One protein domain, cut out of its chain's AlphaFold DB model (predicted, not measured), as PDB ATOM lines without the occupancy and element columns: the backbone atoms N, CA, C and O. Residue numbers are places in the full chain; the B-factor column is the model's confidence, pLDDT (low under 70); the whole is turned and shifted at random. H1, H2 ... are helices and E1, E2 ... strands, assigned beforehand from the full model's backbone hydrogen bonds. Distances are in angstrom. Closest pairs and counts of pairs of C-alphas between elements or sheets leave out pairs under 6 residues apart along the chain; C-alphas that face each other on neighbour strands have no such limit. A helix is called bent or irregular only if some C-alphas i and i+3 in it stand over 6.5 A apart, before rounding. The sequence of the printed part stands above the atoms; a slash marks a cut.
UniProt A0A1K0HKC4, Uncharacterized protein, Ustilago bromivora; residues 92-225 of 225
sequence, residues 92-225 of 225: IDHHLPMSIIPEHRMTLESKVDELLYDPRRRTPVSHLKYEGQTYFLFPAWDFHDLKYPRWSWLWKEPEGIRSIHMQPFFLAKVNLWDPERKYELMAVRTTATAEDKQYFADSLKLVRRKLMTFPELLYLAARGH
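What this domain is: This is residues 92 to 225 of the 225 residues of an uncharacterized protein of Ustilago bromivora (UniProt A0A1K0HKC4). One strongly twisted and curled sheet of five strands makes the core, with H1 and H3 on one face and H2 on the other. A long loop, residues 140 to 167, runs between E3 and E4, and its residues 155 to 156 pair with residues 99 to 100, between E1 and H1. The printed part has 134 residues, with three named helices and five named strands in the order E1 H1 E2 E3 E4 E5 H2 H3; the sheet's order is E1 E5 E4 E3 E2, antiparallel throughout, and the class is mixed. The whole is compact, with a radius of gyration of the C-alphas of 14.8 A and spans of 44 by 33 by 29 A.

How they stand to each other: Start at the sheet with E2, residues 124 to 130, E3, residues 133 to 139, E4, residues 168 to 174, and E5, residues 183 to 191: they form a meander, each strand the antiparallel neighbour of the one before. Look for N 128 and O 135 at 2.9 A between E2 and E3, N 172 and O 136 at 2.9 A between E3 and E4, and N 171 and O 187 at 2.9 A between E4 and E5. E5 bends by 57 degrees at residue 186, and beyond the bend E1, residues 95 to 97, is its antiparallel neighbour, with N 96 and O 190 at 2.9 A. H3, residues 214 to 223, lies over E3 at a height over the sheet of 9.1 A and runs along the strands, at 9 degrees to E3 on the local plane. H1, residues 102 to 117, is on the sheet at a height of 9.9 A. H1 and H3 only just touch, only at their ends, with 3 pairs of C-alphas within 8 A; the closest are those of Leu 116 and Phe 214, 5.8 A apart. H2, residues 194 to 206, is on the sheet at a height of 9.5 A and is apart from H1 and H3. With H1 and H3 on one face and H2 on the opposite face, these are three layers, helices on both faces of a sheet. Every O i to N i+4 pair is within hydrogen-bond range in H2 and H3, and 10 of 12 are in H1.

Where its parts are: Find C-alpha 183 at (189.909, 189.962, 120.565); from there E5 runs 22.8 A to C-alpha 191. E3 is 20.3 A long, E4 19.6 A, E2 19.5 A and E1 7.0 A. H1 runs 23.4 A from C-alpha 102 at (209.585, 189.717, 123.119) and is irregular: C-alphas 103 and 106 are 7.6 A apart. H2 is 18.1 A long; H3, 14.5 A, ends at C-alpha 223, (174.015, 191.555, 118.028).

The domain as a whole: The two C-alphas farthest apart, those of Gly 160 and Arg 223, are 44.2 A apart. The printed part has no cut and ends at His 225, the chain's last residue. The link from E3 to E4 is long, with 28 residues. Mean pLDDT of the printed part is 86.4; look for values under 70 at residues 142 to 148, 206 to 210 and 224 to 225.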
ATOM      1  N   ILE A  92     193.491 212.446 125.283       95.50
ATOM      2  CA  ILE A  92     194.920 212.136 125.226       95.50
ATOM      3  C   ILE A  92     195.482 212.686 123.917       95.50
ATOM      4  O   ILE A  92     195.241 212.116 122.848       95.50
ATOM      5  N   ASP A  93     196.280 213.740 124.018       95.12
ATOM      6  CA  ASP A  93     196.894 214.406 122.866       95.12
ATOM      7  C   ASP A  93     198.278 213.833 122.573       95.12
ATOM      8  O   ASP A  93     198.640 213.584 121.420       95.12
ATOM      9  N   HIS A  94     199.050 213.563 123.629       94.88
ATOM     10  CA  HIS A  94     200.418 213.083 123.500       94.88
ATOM     11  C   HIS A  94     200.526 211.650 124.001       94.88
ATOM     12  O   HIS A  94     200.474 211.350 125.200       94.88
ATOM     13  N   HIS A  95     200.736 210.737 123.057       95.12
ATOM     14  CA  HIS A  95     200.895 209.326 123.362       95.12
ATOM     15  C   HIS A  95     201.952 208.647 122.495       95.12
ATOM     16  O   HIS A  95     202.067 208.865 121.284       95.12
ATOM     17  N   LEU A  96     202.681 207.713 123.088       94.44
ATOM     18  CA  LEU A  96     203.806 207.040 122.450       94.44
ATOM     19  C   LEU A  96     203.556 205.538 122.341       94.44
ATOM     20  O   LEU A  96     202.862 204.974 123.192       94.44
ATOM     21  N   PRO A  97     204.083 204.882 121.293       93.25
ATOM     22  CA  PRO A  97     204.046 203.431 121.210       93.25
ATOM     23  C   PRO A  97     204.860 202.822 122.355       93.25
ATOM     24  O   PRO A  97     205.873 203.377 122.780       93.25
ATOM     25  N   MET A  98     204.419 201.664 122.837       89.75
ATOM     26  CA  MET A  98     205.155 200.881 123.821       89.75
ATOM     27  C   MET A  98     205.711 199.612 123.195       89.75
ATOM     28  O   MET A  98     204.974 198.819 122.609       89.75
ATOM     29  N   SER A  99     207.013 199.406 123.366       86.75
ATOM     30  CA  SER A  99     207.684 198.196 122.908       86.75
ATOM     31  C   SER A  99     207.582 197.110 123.971       86.75
ATOM     32  O   SER A  99     208.141 197.236 125.063       86.75
ATOM     33  N   ILE A 100     206.874 196.037 123.629       84.25
ATOM     34  CA  ILE A 100     206.781 194.828 124.447       84.25
ATOM     35  C   ILE A 100     208.112 194.080 124.349       84.25
ATOM     36  O   ILE A 100     208.642 193.902 123.252       84.25
ATOM     37  N   ILE A 101     208.629 193.624 125.487       85.50
ATOM     38  CA  ILE A 101     209.810 192.757 125.536       85.50
ATOM     39  C   ILE A 101     209.409 191.389 124.942       85.50
ATOM     40  O   ILE A 101     208.463 190.785 125.458       85.50
ATOM     41  N   PRO A 102     210.042 190.905 123.851       85.00
ATOM     42  CA  PRO A 102     209.585 189.717 123.119       85.00
ATOM     43  C   PRO A 102     209.365 188.476 123.995       85.00
ATOM     44  O   PRO A 102     208.361 187.780 123.843       85.00
ATOM     45  N   GLU A 103     210.248 188.256 124.967       87.06
ATOM     46  CA  GLU A 103     210.228 187.142 125.919       87.06
ATOM     47  C   GLU A 103     208.992 187.164 126.836       87.06
ATOM     48  O   GLU A 103     208.608 186.147 127.410       87.06
ATOM     49  N   HIS A 104     208.336 188.319 126.961       86.69
ATOM     50  CA  HIS A 104     207.170 188.526 127.813       86.69
ATOM     51  C   HIS A 104     205.848 188.569 127.041       86.69
ATOM     52  O   HIS A 104     204.802 188.814 127.645       86.69
ATOM     53  N   ARG A 105     205.842 188.292 125.728       85.81
ATOM     54  CA  ARG A 105     204.617 188.345 124.911       85.81
ATOM     55  C   ARG A 105     203.516 187.407 125.424       85.81
ATOM     56  O   ARG A 105     202.385 187.852 125.581       85.81
ATOM     57  N   MET A 106     203.836 186.153 125.746       86.31
ATOM     58  CA  MET A 106     202.840 185.215 126.295       86.31
ATOM     59  C   MET A 106     202.313 185.666 127.666       86.31
ATOM     60  O   MET A 106     201.132 185.505 127.975       86.31
ATOM     61  N   THR A 107     203.183 186.254 128.492       88.44
ATOM     62  CA  THR A 107     202.804 186.822 129.793       88.44
ATOM     63  C   THR A 107     201.864 188.010 129.624       88.44
ATOM     64  O   THR A 107     200.890 188.120 130.364       88.44
ATOM     65  N   LEU A 108     202.123 188.874 128.640       87.88
ATOM     66  CA  LEU A 108     201.246 189.985 128.288       87.88
ATOM     67  C   LEU A 108     199.855 189.488 127.895       87.88
ATOM     68  O   LEU A 108     198.879 189.957 128.471       87.88
ATOM     69  N   GLU A 109     199.768 188.546 126.956       88.31
ATOM     70  CA  GLU A 109     198.484 187.999 126.498       88.31
ATOM     71  C   GLU A 109     197.705 187.383 127.668       88.31
ATOM     72  O   GLU A 109     196.567 187.771 127.912       88.31
ATOM     73  N   SER A 110     198.364 186.563 128.496       87.75
ATOM     74  CA  SER A 110     197.744 185.979 129.698       87.75
ATOM     75  C   SER A 110     197.208 187.040 130.668       87.75
ATOM     76  O   SER A 110     196.156 186.867 131.280       87.75
ATOM     77  N   LYS A 111     197.932 188.153 130.824       88.69
ATOM     78  CA  LYS A 111     197.554 189.240 131.730       88.69
ATOM     79  C   LYS A 111     196.410 190.089 131.168       88.69
ATOM     80  O   LYS A 111     195.576 190.573 131.930       88.69
ATOM     81  N   VAL A 112     196.358 190.274 129.849       90.31
ATOM     82  CA  VAL A 112     195.219 190.911 129.175       90.31
ATOM     83  C   VAL A 112     193.980 190.024 129.277       90.31
ATOM     84  O   VAL A 112     192.908 190.530 129.599       90.31
ATOM     85  N   ASP A 113     194.122 188.712 129.095       89.31
ATOM     86  CA  ASP A 113     193.018 187.768 129.271       89.31
ATOM     87  C   ASP A 113     192.474 187.812 130.702       89.31
ATOM     88  O   ASP A 113     191.268 187.931 130.908       89.31
ATOM     89  N   GLU A 114     193.352 187.822 131.703       86.38
ATOM     90  CA  GLU A 114     192.937 188.000 133.093       86.38
ATOM     91  C   GLU A 114     192.204 189.337 133.302       86.38
ATOM     92  O   GLU A 114     191.171 189.374 133.963       86.38
ATOM     93  N   LEU A 115     192.675 190.442 132.711       87.88
ATOM     94  CA  LEU A 115     191.994 191.739 132.804       87.88
ATOM     95  C   LEU A 115     190.597 191.742 132.176       87.88
ATOM     96  O   LEU A 115     189.687 192.374 132.721       87.88
ATOM     97  N   LEU A 116     190.449 191.129 131.004       89.69
ATOM     98  CA  LEU A 116     189.242 191.227 130.189       89.69
ATOM     99  C   LEU A 116     188.193 190.175 130.566       89.69
ATOM    100  O   LEU A 116     187.000 190.479 130.534       89.69
ATOM    101  N   TYR A 117     188.611 188.965 130.942       86.62
ATOM    102  CA  TYR A 117     187.698 187.859 131.242       86.62
ATOM    103  C   TYR A 117     187.400 187.680 132.731       86.62
ATOM    104  O   TYR A 117     186.404 187.033 133.050       86.62
ATOM    105  N   ASP A 118     188.200 188.234 133.649       83.62
ATOM    106  CA  ASP A 118     187.920 188.112 135.083       83.62
ATOM    107  C   ASP A 118     186.705 188.978 135.480       83.62
ATOM    108  O   ASP A 118     186.787 190.217 135.519       83.62
ATOM    109  N   PRO A 119     185.565 188.358 135.849       75.38
ATOM    110  CA  PRO A 119     184.349 189.090 136.182       75.38
ATOM    111  C   PRO A 119     184.489 189.928 137.462       75.38
ATOM    112  O   PRO A 119     183.686 190.836 137.692       75.38
ATOM    113  N   ARG A 120     185.496 189.650 138.304       80.38
ATOM    114  CA  ARG A 120     185.751 190.401 139.542       80.38
ATOM    115  C   ARG A 120     186.354 191.773 139.261       80.38
ATOM    116  O   ARG A 120     186.128 192.696 140.037       80.38
ATOM    117  N   ARG A 121     187.079 191.925 138.149       76.31
ATOM    118  CA  ARG A 121     187.812 193.159 137.812       76.31
ATOM    119  C   ARG A 121     186.936 194.216 137.174       76.31
ATOM    120  O   ARG A 121     187.201 195.401 137.350       76.31
ATOM    121  N   ARG A 122     185.893 193.789 136.450       79.94
ATOM    122  CA  ARG A 122     184.958 194.672 135.729       79.94
ATOM    123  C   ARG A 122     185.694 195.776 134.959       79.94
ATOM    124  O   ARG A 122     185.322 196.947 135.039       79.94
ATOM    125  N   THR A 123     186.761 195.400 134.254       84.88
ATOM    126  CA  THR A 123     187.606 196.339 133.511       84.88
ATOM    127  C   THR A 123     186.740 197.111 132.509       84.88
ATOM    128  O   THR A 123     186.110 196.485 131.650       84.88
ATOM    129  N   PRO A 124     186.650 198.448 132.620       88.06
ATOM    130  CA  PRO A 124     185.884 199.247 131.697       88.06
ATOM    131  C   PRO A 124     186.635 199.358 130.378       88.06
ATOM    132  O   PRO A 124     187.835 199.634 130.330       88.06
ATOM    133  N   VAL A 125     185.877 199.193 129.308       92.31
ATOM    134  CA  VAL A 125     186.317 199.346 127.936       92.31
ATOM    135  C   VAL A 125     185.529 200.475 127.281       92.31
ATOM    136  O   VAL A 125     184.316 200.643 127.460       92.31
ATOM    137  N   SER A 126     186.253 201.280 126.522       93.94
ATOM    138  CA  SER A 126     185.714 202.285 125.617       93.94
ATOM    139  C   SER A 126     185.681 201.687 124.220       93.94
ATOM    140  O   SER A 126     186.595 200.954 123.872       93.94
ATOM    141  N   HIS A 127     184.650 201.941 123.420       94.25
ATOM    142  CA  HIS A 127     184.487 201.253 122.135       94.25
ATOM    143  C   HIS A 127     183.975 202.172 121.026       94.25
ATOM    144  O   HIS A 127     183.376 203.220 121.294       94.25
ATOM    145  N   LEU A 128     184.218 201.758 119.784       94.38
ATOM    146  CA  LEU A 128     183.751 202.391 118.557       94.38
ATOM    147  C   LEU A 128     183.489 201.308 117.503       94.38
ATOM    148  O   LEU A 128     184.347 200.461 117.259       94.38
ATOM    149  N   LYS A 129     182.328 201.366 116.843       92.88
ATOM    150  CA  LYS A 129     182.075 200.590 115.624       92.88
ATOM    151  C   LYS A 129     182.556 201.401 114.421       92.88
ATOM    152  O   LYS A 129     182.127 202.538 114.248       92.88
ATOM    153  N   TYR A 130     183.431 200.825 113.609       92.06
ATOM    154  CA  TYR A 130     184.003 201.454 112.419       92.06
ATOM    155  C   TYR A 130     184.140 200.401 111.316       92.06
ATOM    156  O   TYR A 130     184.685 199.330 111.568       92.06
ATOM    157  N   GLU A 131     183.597 200.681 110.127       90.25
ATOM    158  CA  GLU A 131     183.649 199.783 108.955       90.25
ATOM    159  C   GLU A 131     183.244 198.326 109.262       90.25
ATOM    160  O   GLU A 131     183.908 197.363 108.891       90.25
ATOM    161  N   GLY A 132     182.144 198.150 110.002       88.31
ATOM    162  CA  GLY A 132     181.633 196.821 110.358       88.31
ATOM    163  C   GLY A 132     182.429 196.089 111.443       88.31
ATOM    164  O   GLY A 132     182.006 195.017 111.860       88.31
ATOM    165  N   GLN A 133     183.516 196.673 111.952       92.38
ATOM    166  CA  GLN A 133     184.317 196.120 113.042       92.38
ATOM    167  C   GLN A 133     184.126 196.901 114.338       92.38
ATOM    168  O   GLN A 133     183.884 198.109 114.334       92.38
ATOM    169  N   THR A 134     184.246 196.209 115.470       95.19
ATOM    170  CA  THR A 134     184.164 196.834 116.796       95.19
ATOM    171  C   THR A 134     185.557 196.955 117.395       95.19
ATOM    172  O   THR A 134     186.173 195.955 117.759       95.19
ATOM    173  N   TYR A 135     186.043 198.186 117.516       96.38
ATOM    174  CA  TYR A 135     187.307 198.520 118.162       96.38
ATOM    175  C   TYR A 135     187.066 198.948 119.598       96.38
ATOM    176  O   TYR A 135     186.026 199.530 119.918       96.38
ATOM    177  N   PHE A 136     188.038 198.693 120.463       96.44
ATOM    178  CA  PHE A 136     187.956 199.093 121.853       96.44
ATOM    179  C   PHE A 136     189.311 199.448 122.451       96.44
ATOM    180  O   PHE A 136     190.361 198.961 122.030       96.44
ATOM    181  N   LEU A 137     189.250 200.323 123.449       96.06
ATOM    182  CA  LEU A 137     190.358 200.805 124.246       96.06
ATOM    183  C   LEU A 137     190.144 200.405 125.700       96.06
ATOM    184  O   LEU A 137     189.046 200.570 126.240       96.06
ATOM    185  N   PHE A 138     191.203 199.928 126.343       94.12
ATOM    186  CA  PHE A 138     191.199 199.650 127.775       94.12
ATOM    187  C   PHE A 138     192.552 199.986 128.420       94.12
ATOM    188  O   PHE A 138     193.600 199.836 127.787       94.12
ATOM    189  N   PRO A 139     192.557 200.473 129.671       91.81
ATOM    190  CA  PRO A 139     193.782 200.834 130.376       91.81
ATOM    191  C   PRO A 139     194.523 199.605 130.925       91.81
ATOM    192  O   PRO A 139     193.911 198.619 131.335       91.81
ATOM    193  N   ALA A 140     195.851 199.694 131.021       89.25
ATOM    194  CA  ALA A 140     196.673 198.721 131.739       89.25
ATOM    195  C   ALA A 140     196.684 199.041 133.242       89.25
ATOM    196  O   ALA A 140     197.566 199.740 133.746       89.25
ATOM    197  N   TRP A 141     195.675 198.576 133.971       80.56
ATOM    198  CA  TRP A 141     195.600 198.801 135.414       80.56
ATOM    199  C   TRP A 141     196.426 197.788 136.201       80.56
ATOM    200  O   TRP A 141     196.249 196.577 136.051       80.56
ATOM    201  N   ASP A 142     197.332 198.284 137.045       69.81
ATOM    202  CA  ASP A 142     198.006 197.461 138.049       69.81
ATOM    203  C   ASP A 142     196.969 197.072 139.115       69.81
ATOM    204  O   ASP A 142     196.449 197.922 139.834       69.81
ATOM    205  N   PHE A 143     196.673 195.779 139.216       65.25
ATOM    206  CA  PHE A 143     195.922 195.216 140.333       65.25
ATOM    207  C   PHE A 143     196.914 194.516 141.264       65.25
ATOM    208  O   PHE A 143     197.760 193.754 140.803       65.25
ATOM    209  N   HIS A 144     196.838 194.777 142.567       59.12
ATOM    210  CA  HIS A 144     197.821 194.269 143.534       59.12
ATOM    211  C   HIS A 144     197.804 192.735 143.696       59.12
ATOM    212  O   HIS A 144     198.786 192.171 144.171       59.12
ATOM    213  N   ASP A 145     196.754 192.067 143.214       58.84
ATOM    214  CA  ASP A 145     196.479 190.644 143.461       58.84
ATOM    215  C   ASP A 145     196.824 189.743 142.255       58.84
ATOM    216  O   ASP A 145     196.346 188.616 142.137       58.84
ATOM    217  N   LEU A 146     197.603 190.257 141.301       57.78
ATOM    218  CA  LEU A 146     197.867 189.589 140.028       57.78
ATOM    219  C   LEU A 146     198.838 188.408 140.174       57.78
ATOM    220  O   LEU A 146     199.927 188.541 140.728       57.78
ATOM    221  N   LYS A 147     198.488 187.273 139.550       65.62
ATOM    222  CA  LYS A 147     199.382 186.115 139.336       65.62
ATOM    223  C   LYS A 147     200.644 186.483 138.531       65.62
ATOM    224  O   LYS A 147     201.630 185.749 138.551       65.62
ATOM    225  N   TYR A 148     200.602 187.603 137.811       65.06
ATOM    226  CA  TYR A 148     201.622 188.049 136.865       65.06
ATOM    227  C   TYR A 148     202.351 189.317 137.341       65.06
ATOM    228  O   TYR A 148     201.761 190.135 138.051       65.06
ATOM    229  N   PRO A 149     203.617 189.523 136.923       70.62
ATOM    230  CA  PRO A 149     204.427 190.673 137.326       70.62
ATOM    231  C   PRO A 149     203.783 192.012 136.950       70.62
ATOM    232  O   PRO A 149     202.898 192.088 136.089       70.62
ATOM    233  N   ARG A 150     204.243 193.096 137.589       76.69
ATOM    234  CA  ARG A 150     203.773 194.466 137.324       76.69
ATOM    235  C   ARG A 150     203.871 194.808 135.842       76.69
ATOM    236  O   ARG A 150     204.762 194.341 135.141       76.69
ATOM    237  N   TRP A 151     202.951 195.645 135.370       80.31
ATOM    238  CA  TRP A 151     202.898 196.074 133.971       80.31
ATOM    239  C   TRP A 151     204.240 196.628 133.472       80.31
ATOM    240  O   TRP A 151     204.688 196.260 132.391       80.31
ATOM    241  N   SER A 152     204.941 197.388 134.320       78.81
ATOM    242  CA  SER A 152     206.264 197.954 134.037       78.81
ATOM    243  C   SER A 152     207.364 196.942 133.699       78.81
ATOM    244  O   SER A 152     208.406 197.349 133.205       78.81
ATOM    245  N   TRP A 153     207.163 195.646 133.955       82.88
ATOM    246  CA  TRP A 153     208.147 194.601 133.656       82.88
ATOM    247  C   TRP A 153     207.981 194.020 132.248       82.88
ATOM    248  O   TRP A 153     208.861 193.320 131.767       82.88
ATOM    249  N   LEU A 154     206.850 194.280 131.585       84.62
ATOM    250  CA  LEU A 154     206.522 193.673 130.292       84.62
ATOM    251  C   LEU A 154     207.025 194.492 129.094       84.62
ATOM    252  O   LEU A 154     206.918 194.053 127.948       84.62
ATOM    253  N   TRP A 155     207.555 195.687 129.336       86.00
ATOM    254  CA  TRP A 155     207.937 196.625 128.289       86.00
ATOM    255  C   TRP A 155     209.126 197.479 128.690       86.00
ATOM    256  O   TRP A 155     209.424 197.674 129.867       86.00
ATOM    257  N   LYS A 156     209.763 198.054 127.674       83.62
ATOM    258  CA  LYS A 156     210.766 199.099 127.856       83.62
ATOM    259  C   LYS A 156     210.074 200.458 127.968       83.62
ATOM    260  O   LYS A 156     209.166 200.756 127.192       83.62
ATOM    261  N   GLU A 157     210.511 201.286 128.915       85.00
ATOM    262  CA  GLU A 157     210.062 202.679 128.991       85.00
ATOM    263  C   GLU A 157     210.473 203.437 127.713       85.00
ATOM    264  O   GLU A 157     211.624 203.307 127.279       85.00
ATOM    265  N   PRO A 158     209.556 204.196 127.077       87.50
ATOM    266  CA  PRO A 158     209.907 205.037 125.940       87.50
ATOM    267  C   PRO A 158     210.980 206.062 126.313       87.50
ATOM    268  O   PRO A 158     210.942 206.664 127.387       87.50
ATOM    269  N   GLU A 159     211.933 206.273 125.411       87.25
ATOM    270  CA  GLU A 159     213.027 207.215 125.626       87.25
ATOM    271  C   GLU A 159     212.504 208.641 125.856       87.25
ATOM    272  O   GLU A 159     211.567 209.092 125.199       87.25
ATOM    273  N   GLY A 160     213.103 209.350 126.816       85.19
ATOM    274  CA  GLY A 160     212.746 210.734 127.135       85.19
ATOM    275  C   GLY A 160     211.481 210.909 127.982       85.19
ATOM    276  O   GLY A 160     211.144 212.043 128.320       85.19
ATOM    277  N   ILE A 161     210.803 209.828 128.382       88.88
ATOM    278  CA  ILE A 161     209.573 209.892 129.181       88.88
ATOM    279  C   ILE A 161     209.798 209.315 130.571       88.88
ATOM    280  O   ILE A 161     210.340 208.230 130.741       88.88
ATOM    281  N   ARG A 162     209.339 210.045 131.591       86.12
ATOM    282  CA  ARG A 162     209.372 209.580 132.982       86.12
ATOM    283  C   ARG A 162     208.177 208.674 133.261       86.12
ATOM    284  O   ARG A 162     207.052 209.021 132.897       86.12
ATOM    285  N   SER A 163     208.376 207.611 134.039       84.75
ATOM    286  CA  SER A 163     207.320 206.659 134.426       84.75
ATOM    287  C   SER A 163     206.110 207.324 135.098       84.75
ATOM    288  O   SER A 163     204.980 206.856 134.977       84.75
ATOM    289  N   ILE A 164     206.313 208.462 135.774       88.06
ATOM    290  CA  ILE A 164     205.223 209.228 136.393       88.06
ATOM    291  C   ILE A 164     204.210 209.768 135.374       88.06
ATOM    292  O   ILE A 164     203.037 209.874 135.719       88.06
ATOM    293  N   HIS A 165     204.621 210.037 134.131       92.00
ATOM    294  CA  HIS A 165     203.747 210.502 133.047       92.00
ATOM    295  C   HIS A 165     203.102 209.348 132.283       92.00
ATOM    296  O   HIS A 165     202.186 209.563 131.496       92.00
ATOM    297  N   MET A 166     203.568 208.120 132.514       91.50
ATOM    298  CA  MET A 166     203.091 206.951 131.798       91.50
ATOM    299  C   MET A 166     201.792 206.428 132.410       91.50
ATOM    300  O   MET A 166     201.695 206.189 133.621       91.50
ATOM    301  N   GLN A 167     200.811 206.217 131.545       92.81
ATOM    302  CA  GLN A 167     199.636 205.394 131.770       92.81
ATOM    303  C   GLN A 167     199.450 204.536 130.517       92.81
ATOM    304  O   GLN A 167     198.945 205.031 129.507       92.81
ATOM    305  N   PRO A 168     199.875 203.263 130.556       93.12
ATOM    306  CA  PRO A 168     199.702 202.373 129.428       93.12
ATOM    307  C   PRO A 168     198.225 202.068 129.174       93.12
ATOM    308  O   PRO A 168     197.415 201.962 130.106       93.12
ATOM    309  N   PHE A 169     197.896 201.898 127.901       94.56
ATOM    310  CA  PHE A 169     196.595 201.488 127.403       94.56
ATOM    311  C   PHE A 169     196.737 200.665 126.127       94.56
ATOM    312  O   PHE A 169     197.736 200.722 125.402       94.56
ATOM    313  N   PHE A 170     195.697 199.892 125.866       95.31
ATOM    314  CA  PHE A 170     195.615 198.957 124.766       95.31
ATOM    315  C   PHE A 170     194.523 199.392 123.806       95.31
ATOM    316  O   PHE A 170     193.458 199.834 124.234       95.31
ATOM    317  N   LEU A 171     194.783 199.218 122.515       97.12
ATOM    318  CA  LEU A 171     193.775 199.259 121.467       97.12
ATOM    319  C   LEU A 171     193.668 197.876 120.849       97.12
ATOM    320  O   LEU A 171     194.672 197.271 120.473       97.12
ATOM    321  N   ALA A 172     192.444 197.390 120.743       96.88
ATOM    322  CA  ALA A 172     192.130 196.071 120.231       96.88
ATOM    323  C   ALA A 172     190.864 196.131 119.373       96.88
ATOM    324  O   ALA A 172     190.122 197.115 119.387       96.88
ATOM    325  N   LYS A 173     190.615 195.064 118.620       95.75
ATOM    326  CA  LYS A 173     189.338 194.841 117.938       95.75
ATOM    327  C   LYS A 173     188.712 193.548 118.433       95.75
ATOM    328  O   LYS A 173     189.424 192.603 118.771       95.75
ATOM    329  N   VAL A 174     187.388 193.514 118.496       95.31
ATOM    330  CA  VAL A 174     186.642 192.289 118.783       95.31
ATOM    331  C   VAL A 174     186.824 191.332 117.611       95.31
ATOM    332  O   VAL A 174     186.754 191.736 116.452       95.31
ATOM    333  N   ASN A 175     187.040 190.061 117.922       93.44
ATOM    334  CA  ASN A 175     187.082 188.989 116.946       93.44
ATOM    335  C   ASN A 175     185.964 187.996 117.275       93.44
ATOM    336  O   ASN A 175     186.081 187.188 118.192       93.44
ATOM    337  N   LEU A 176     184.840 188.108 116.565       83.75
ATOM    338  CA  LEU A 176     183.688 187.220 116.766       83.75
ATOM    339  C   LEU A 176     183.823 185.888 116.025       83.75
ATOM    340  O   LEU A 176     183.107 184.942 116.343       83.75
ATOM    341  N   TRP A 177     184.722 185.825 115.045       82.50
ATOM    342  CA  TRP A 177     184.902 184.663 114.178       82.50
ATOM    343  C   TRP A 177     185.813 183.607 114.802       82.50
ATOM    344  O   TRP A 177     185.722 182.436 114.446       82.50
ATOM    345  N   ASP A 178     186.657 184.013 115.750       84.44
ATOM    346  CA  ASP A 178     187.522 183.117 116.504       84.44
ATOM    347  C   ASP A 178     186.944 182.879 117.909       84.44
ATOM    348  O   ASP A 178     186.885 183.796 118.740       84.44
ATOM    349  N   PRO A 179     186.479 181.653 118.207       76.75
ATOM    350  CA  PRO A 179     185.895 181.367 119.496       76.75
ATOM    351  C   PRO A 179     186.922 181.335 120.634       76.75
ATOM    352  O   PRO A 179     186.518 181.598 121.769       76.75
ATOM    353  N   GLU A 180     188.189 181.043 120.340       81.94
ATOM    354  CA  GLU A 180     189.281 180.937 121.309       81.94
ATOM    355  C   GLU A 180     189.910 182.304 121.579       81.94
ATOM    356  O   GLU A 180     190.268 182.620 122.713       81.94
ATOM    357  N   ARG A 181     189.958 183.165 120.557       86.62
ATOM    358  CA  ARG A 181     190.535 184.505 120.640       86.62
ATOM    359  C   ARG A 181     189.492 185.582 120.349       86.62
ATOM    360  O   ARG A 181     189.445 186.133 119.254       86.62
ATOM    361  N   LYS A 182     188.706 185.963 121.367       91.00
ATOM    362  CA  LYS A 182     187.610 186.956 121.236       91.00
ATOM    363  C   LYS A 182     188.056 188.385 120.910       91.00
ATOM    364  O   LYS A 182     187.214 189.255 120.681       91.00
ATOM    365  N   TYR A 183     189.357 188.664 120.928       94.31
ATOM    366  CA  TYR A 183     189.909 189.962 120.565       94.31
ATOM    367  C   TYR A 183     191.290 189.833 119.919       94.31
ATOM    368  O   TYR A 183     192.079 188.947 120.235       94.31
ATOM    369  N   GLU A 184     191.615 190.786 119.058       94.25
ATOM    370  CA  GLU A 184     192.950 190.953 118.497       94.25
ATOM    371  C   GLU A 184     193.559 192.240 119.050       94.25
ATOM    372  O   GLU A 184     192.987 193.324 118.896       94.25
ATOM    373  N   LEU A 185     194.707 192.123 119.721       93.19
ATOM    374  CA  LEU A 185     195.434 193.276 120.241       93.19
ATOM    375  C   LEU A 185     196.163 193.985 119.096       93.19
ATOM    376  O   LEU A 185     196.980 193.377 118.411       93.19
ATOM    377  N   MET A 186     195.880 195.275 118.907       94.62
ATOM    378  CA  MET A 186     196.326 196.034 117.736       94.62
ATOM    379  C   MET A 186     197.429 197.042 118.039       94.62
ATOM    380  O   MET A 186     198.303 197.271 117.207       94.62
ATOM    381  N   ALA A 187     197.398 197.655 119.221       94.12
ATOM    382  CA  ALA A 187     198.446 198.562 119.663       94.12
ATOM    383  C   ALA A 187     198.546 198.606 121.190       94.12
ATOM    384  O   ALA A 187     197.542 198.496 121.897       94.12
ATOM    385  N   VAL A 188     199.765 198.842 121.679       93.62
ATOM    386  CA  VAL A 188     200.047 199.202 123.073       93.62
ATOM    387  C   VAL A 188     200.686 200.578 123.075       93.62
ATOM    388  O   VAL A 188     201.659 200.817 122.352       93.62
ATOM    389  N   ARG A 189     200.124 201.500 123.851       94.50
ATOM    390  CA  ARG A 189     200.577 202.890 123.913       94.50
ATOM    391  C   ARG A 189     200.562 203.394 125.347       94.50
ATOM    392  O   ARG A 189     199.970 202.770 126.219       94.50
ATOM    393  N   THR A 190     201.216 204.518 125.588       94.62
ATOM    394  CA  THR A 190     201.188 205.220 126.873       94.62
ATOM    395  C   THR A 190     201.027 206.711 126.650       94.62
ATOM    396  O   THR A 190     201.514 207.240 125.652       94.62
ATOM    397  N   THR A 191     200.395 207.394 127.599       95.62
ATOM    398  CA  THR A 191     200.468 208.856 127.717       95.62
ATOM    399  C   THR A 191     201.922 209.323 127.850       95.62
ATOM    400  O   THR A 191     202.767 208.590 128.381       95.62
ATOM    401  N   ALA A 192     202.208 210.528 127.354       94.75
ATOM    402  CA  ALA A 192     203.538 211.140 127.389       94.75
ATOM    403  C   ALA A 192     203.645 212.328 128.365       94.75
ATOM    404  O   ALA A 192     204.755 212.704 128.747       94.75
ATOM    405  N   THR A 193     202.517 212.888 128.814       94.88
ATOM    406  CA  THR A 193     202.473 214.000 129.776       94.88
ATOM    407  C   THR A 193     201.701 213.627 131.045       94.88
ATOM    408  O   THR A 193     200.899 212.690 131.064       94.88
ATOM    409  N   ALA A 194     201.955 214.355 132.138       94.44
ATOM    410  CA  ALA A 194     201.192 214.204 133.379       94.44
ATOM    411  C   ALA A 194     199.718 214.614 133.207       94.44
ATOM    412  O   ALA A 194     198.842 214.009 133.823       94.44
ATOM    413  N   GLU A 195     199.460 215.611 132.360       95.50
ATOM    414  CA  GLU A 195     198.118 216.100 132.049       95.50
ATOM    415  C   GLU A 195     197.303 215.041 131.298       95.50
ATOM    416  O   GLU A 195     196.242 214.651 131.778       95.50
ATOM    417  N   ASP A 196     197.843 214.467 130.217       95.38
ATOM    418  CA  ASP A 196     197.190 213.379 129.470       95.38
ATOM    419  C   ASP A 196     196.882 212.178 130.374       95.38
ATOM    420  O   ASP A 196     195.819 211.561 130.294       95.38
ATOM    421  N   LYS A 197     197.814 211.837 131.273       94.38
ATOM    422  CA  LYS A 197     197.612 210.769 132.258       94.38
ATOM    423  C   LYS A 197     196.436 211.067 133.185       94.38
ATOM    424  O   LYS A 197     195.644 210.165 133.472       94.38
ATOM    425  N   GLN A 198     196.333 212.306 133.657       93.06
ATOM    426  CA  GLN A 198     195.248 212.735 134.527       93.06
ATOM    427  C   GLN A 198     193.909 212.743 133.775       93.06
ATOM    428  O   GLN A 198     192.960 212.122 134.251       93.06
ATOM    429  N   TYR A 199     193.847 213.330 132.574       91.31
ATOM    430  CA  TYR A 199     192.641 213.306 131.739       91.31
ATOM    431  C   TYR A 199     192.189 211.889 131.423       91.31
ATOM    432  O   TYR A 199     191.001 211.575 131.527       91.31
ATOM    433  N   PHE A 200     193.125 210.992 131.119       92.75
ATOM    434  CA  PHE A 200     192.767 209.612 130.864       92.75
ATOM    435  C   PHE A 200     192.176 208.942 132.112       92.75
ATOM    436  O   PHE A 200     191.110 208.328 132.039       92.75
ATOM    437  N   ALA A 201     192.804 209.113 133.279       89.62
ATOM    438  CA  ALA A 201     192.283 208.588 134.538       89.62
ATOM    439  C   ALA A 201     190.891 209.151 134.880       89.62
ATOM    440  O   ALA A 201     190.026 208.414 135.365       89.62
ATOM    441  N   ASP A 202     190.656 210.433 134.610       89.00
ATOM    442  CA  ASP A 202     189.388 211.097 134.895       89.00
ATOM    443  C   ASP A 202     188.303 210.718 133.895       89.00
ATOM    444  O   ASP A 202     187.177 210.434 134.302       89.00
ATOM    445  N   SER A 203     188.626 210.591 132.609       87.62
ATOM    446  CA  SER A 203     187.681 210.115 131.597       87.62
ATOM    447  C   SER A 203     187.176 208.704 131.925       87.62
ATOM    448  O   SER A 203     185.980 208.434 131.830       87.62
ATOM    449  N   LEU A 204     188.036 207.822 132.443       83.88
ATOM    450  CA  LEU A 204     187.645 206.480 132.888       83.88
ATOM    451  C   LEU A 204     186.718 206.485 134.122       83.88
ATOM    452  O   LEU A 204     185.982 205.520 134.347       83.88
ATOM    453  N   LYS A 205     186.714 207.564 134.916       80.25
ATOM    454  CA  LYS A 205     185.817 207.752 136.073       80.25
ATOM    455  C   LYS A 205     184.521 208.475 135.696       80.25
ATOM    456  O   LYS A 205     183.444 208.050 136.109       80.25
ATOM    457  N   LEU A 206     184.622 209.552 134.920       65.88
ATOM    458  CA  LEU A 206     183.537 210.480 134.585       65.88
ATOM    459  C   LEU A 206     182.669 209.967 133.429       65.88
ATOM    460  O   LEU A 206     181.450 210.125 133.446       65.88
ATOM    461  N   VAL A 207     183.265 209.266 132.459       61.00
ATOM    462  CA  VAL A 207     182.563 208.694 131.293       61.00
ATOM    463  C   VAL A 207     181.937 207.330 131.625       61.00
ATOM    464  O   VAL A 207     181.425 206.649 130.740       61.00
ATOM    465  N   ARG A 208     181.886 206.928 132.906       58.03
ATOM    466  CA  ARG A 208     181.393 205.611 133.360       58.03
ATOM    467  C   ARG A 208     180.027 205.199 132.804       58.03
ATOM    468  O   ARG A 208     179.805 204.010 132.640       58.03
ATOM    469  N   ARG A 209     179.135 206.139 132.461       54.03
ATOM    470  CA  ARG A 209     177.833 205.821 131.831       54.03
ATOM    471  C   ARG A 209     177.931 205.340 130.374       54.03
ATOM    472  O   ARG A 209     176.976 204.758 129.881       54.03
ATOM    473  N   LYS A 210     179.037 205.617 129.676       67.62
ATOM    474  CA  LYS A 210     179.280 205.204 128.279       67.62
ATOM    475  C   LYS A 210     180.356 204.119 128.155       67.62
ATOM    476  O   LYS A 210     180.606 203.641 127.048       67.62
ATOM    477  N   LEU A 211     181.042 203.794 129.249       84.06
ATOM    478  CA  LEU A 211     181.959 202.660 129.320       84.06
ATOM    479  C   LEU A 211     181.151 201.396 129.605       84.06
ATOM    480  O   LEU A 211     180.102 201.457 130.240       84.06
ATOM    481  N   MET A 212     181.650 200.267 129.131       89.31
ATOM    482  CA  MET A 212     181.055 198.957 129.374       89.31
ATOM    483  C   MET A 212     182.137 197.992 129.827       89.31
ATOM    484  O   MET A 212     183.320 198.295 129.736       89.31
ATOM    485  N   THR A 213     181.754 196.841 130.335       90.94
ATOM    486  CA  THR A 213     182.669 195.732 130.578       90.94
ATOM    487  C   THR A 213     182.955 194.988 129.273       90.94
ATOM    488  O   THR A 213     182.208 195.090 128.298       90.94
ATOM    489  N   PHE A 214     184.035 194.209 129.238       91.81
ATOM    490  CA  PHE A 214     184.350 193.405 128.059       91.81
ATOM    491  C   PHE A 214     183.253 192.375 127.698       91.81
ATOM    492  O   PHE A 214     182.903 192.293 126.522       91.81
ATOM    493  N   PRO A 215     182.612 191.661 128.648       91.25
ATOM    494  CA  PRO A 215     181.467 190.805 128.324       91.25
ATOM    495  C   PRO A 215     180.281 191.553 127.693       91.25
ATOM    496  O   PRO A 215     179.674 191.054 126.747       91.25
ATOM    497  N   GLU A 216     179.964 192.760 128.173       91.81
ATOM    498  CA  GLU A 216     178.917 193.606 127.579       91.81
ATOM    499  C   GLU A 216     179.282 194.036 126.154       91.81
ATOM    500  O   GLU A 216     178.421 194.031 125.273       91.81
ATOM    501  N   LEU A 217     180.560 194.344 125.906       92.88
ATOM    502  CA  LEU A 217     181.064 194.643 124.567       92.88
ATOM    503  C   LEU A 217     180.895 193.455 123.619       92.88
ATOM    504  O   LEU A 217     180.412 193.640 122.505       92.88
ATOM    505  N   LEU A 218     181.263 192.246 124.051       92.00
ATOM    506  CA  LEU A 218     181.101 191.035 123.242       92.00
ATOM    507  C   LEU A 218     179.628 190.769 122.921       92.00
ATOM    508  O   LEU A 218     179.295 190.453 121.779       92.00
ATOM    509  N   TYR A 219     178.745 190.950 123.905       90.75
ATOM    510  CA  TYR A 219     177.303 190.825 123.705       90.75
ATOM    511  C   TYR A 219     176.771 191.846 122.691       90.75
ATOM    512  O   TYR A 219     176.002 191.491 121.799       90.75
ATOM    513  N   LEU A 220     177.194 193.110 122.794       89.88
ATOM    514  CA  LEU A 220     176.798 194.165 121.863       89.88
ATOM    515  C   LEU A 220     177.336 193.911 120.451       89.88
ATOM    516  O   LEU A 220     176.587 194.047 119.483       89.88
ATOM    517  N   ALA A 221     178.601 193.504 120.335       88.75
ATOM    518  CA  ALA A 221     179.219 193.170 119.059       88.75
ATOM    519  C   ALA A 221     178.448 192.032 118.375       88.75
ATOM    520  O   ALA A 221     178.018 192.202 117.241       88.75
ATOM    521  N   ALA A 222     178.157 190.937 119.081       87.38
ATOM    522  CA  ALA A 222     177.445 189.787 118.521       87.38
ATOM    523  C   ALA A 222     176.030 190.100 117.994       87.38
ATOM    524  O   ALA A 222     175.547 189.391 117.121       87.38
ATOM    525  N   ARG A 223     175.357 191.143 118.500       82.62
ATOM    526  CA  ARG A 223     174.015 191.555 118.028       82.62
ATOM    527  C   ARG A 223     174.042 192.538 116.861       82.62
ATOM    528  O   ARG A 223     173.003 192.787 116.260       82.62
ATOM    529  N   GLY A 224     175.189 193.164 116.613       66.25
ATOM    530  CA  GLY A 224     175.380 194.137 115.541       66.25
ATOM    531  C   GLY A 224     175.973 193.548 114.259       66.25
ATOM    532  O   GLY A 224     176.304 194.342 113.370       66.25
ATOM    533  N   HIS A 225     176.155 192.226 114.213       51.28
ATOM    534  CA  HIS A 225     176.567 191.429 113.057       51.28
ATOM    535  C   HIS A 225     175.382 190.647 112.494       51.28
ATOM    536  O   HIS A 225     174.506 190.254 113.297       51.28
TER     537      HIS A 225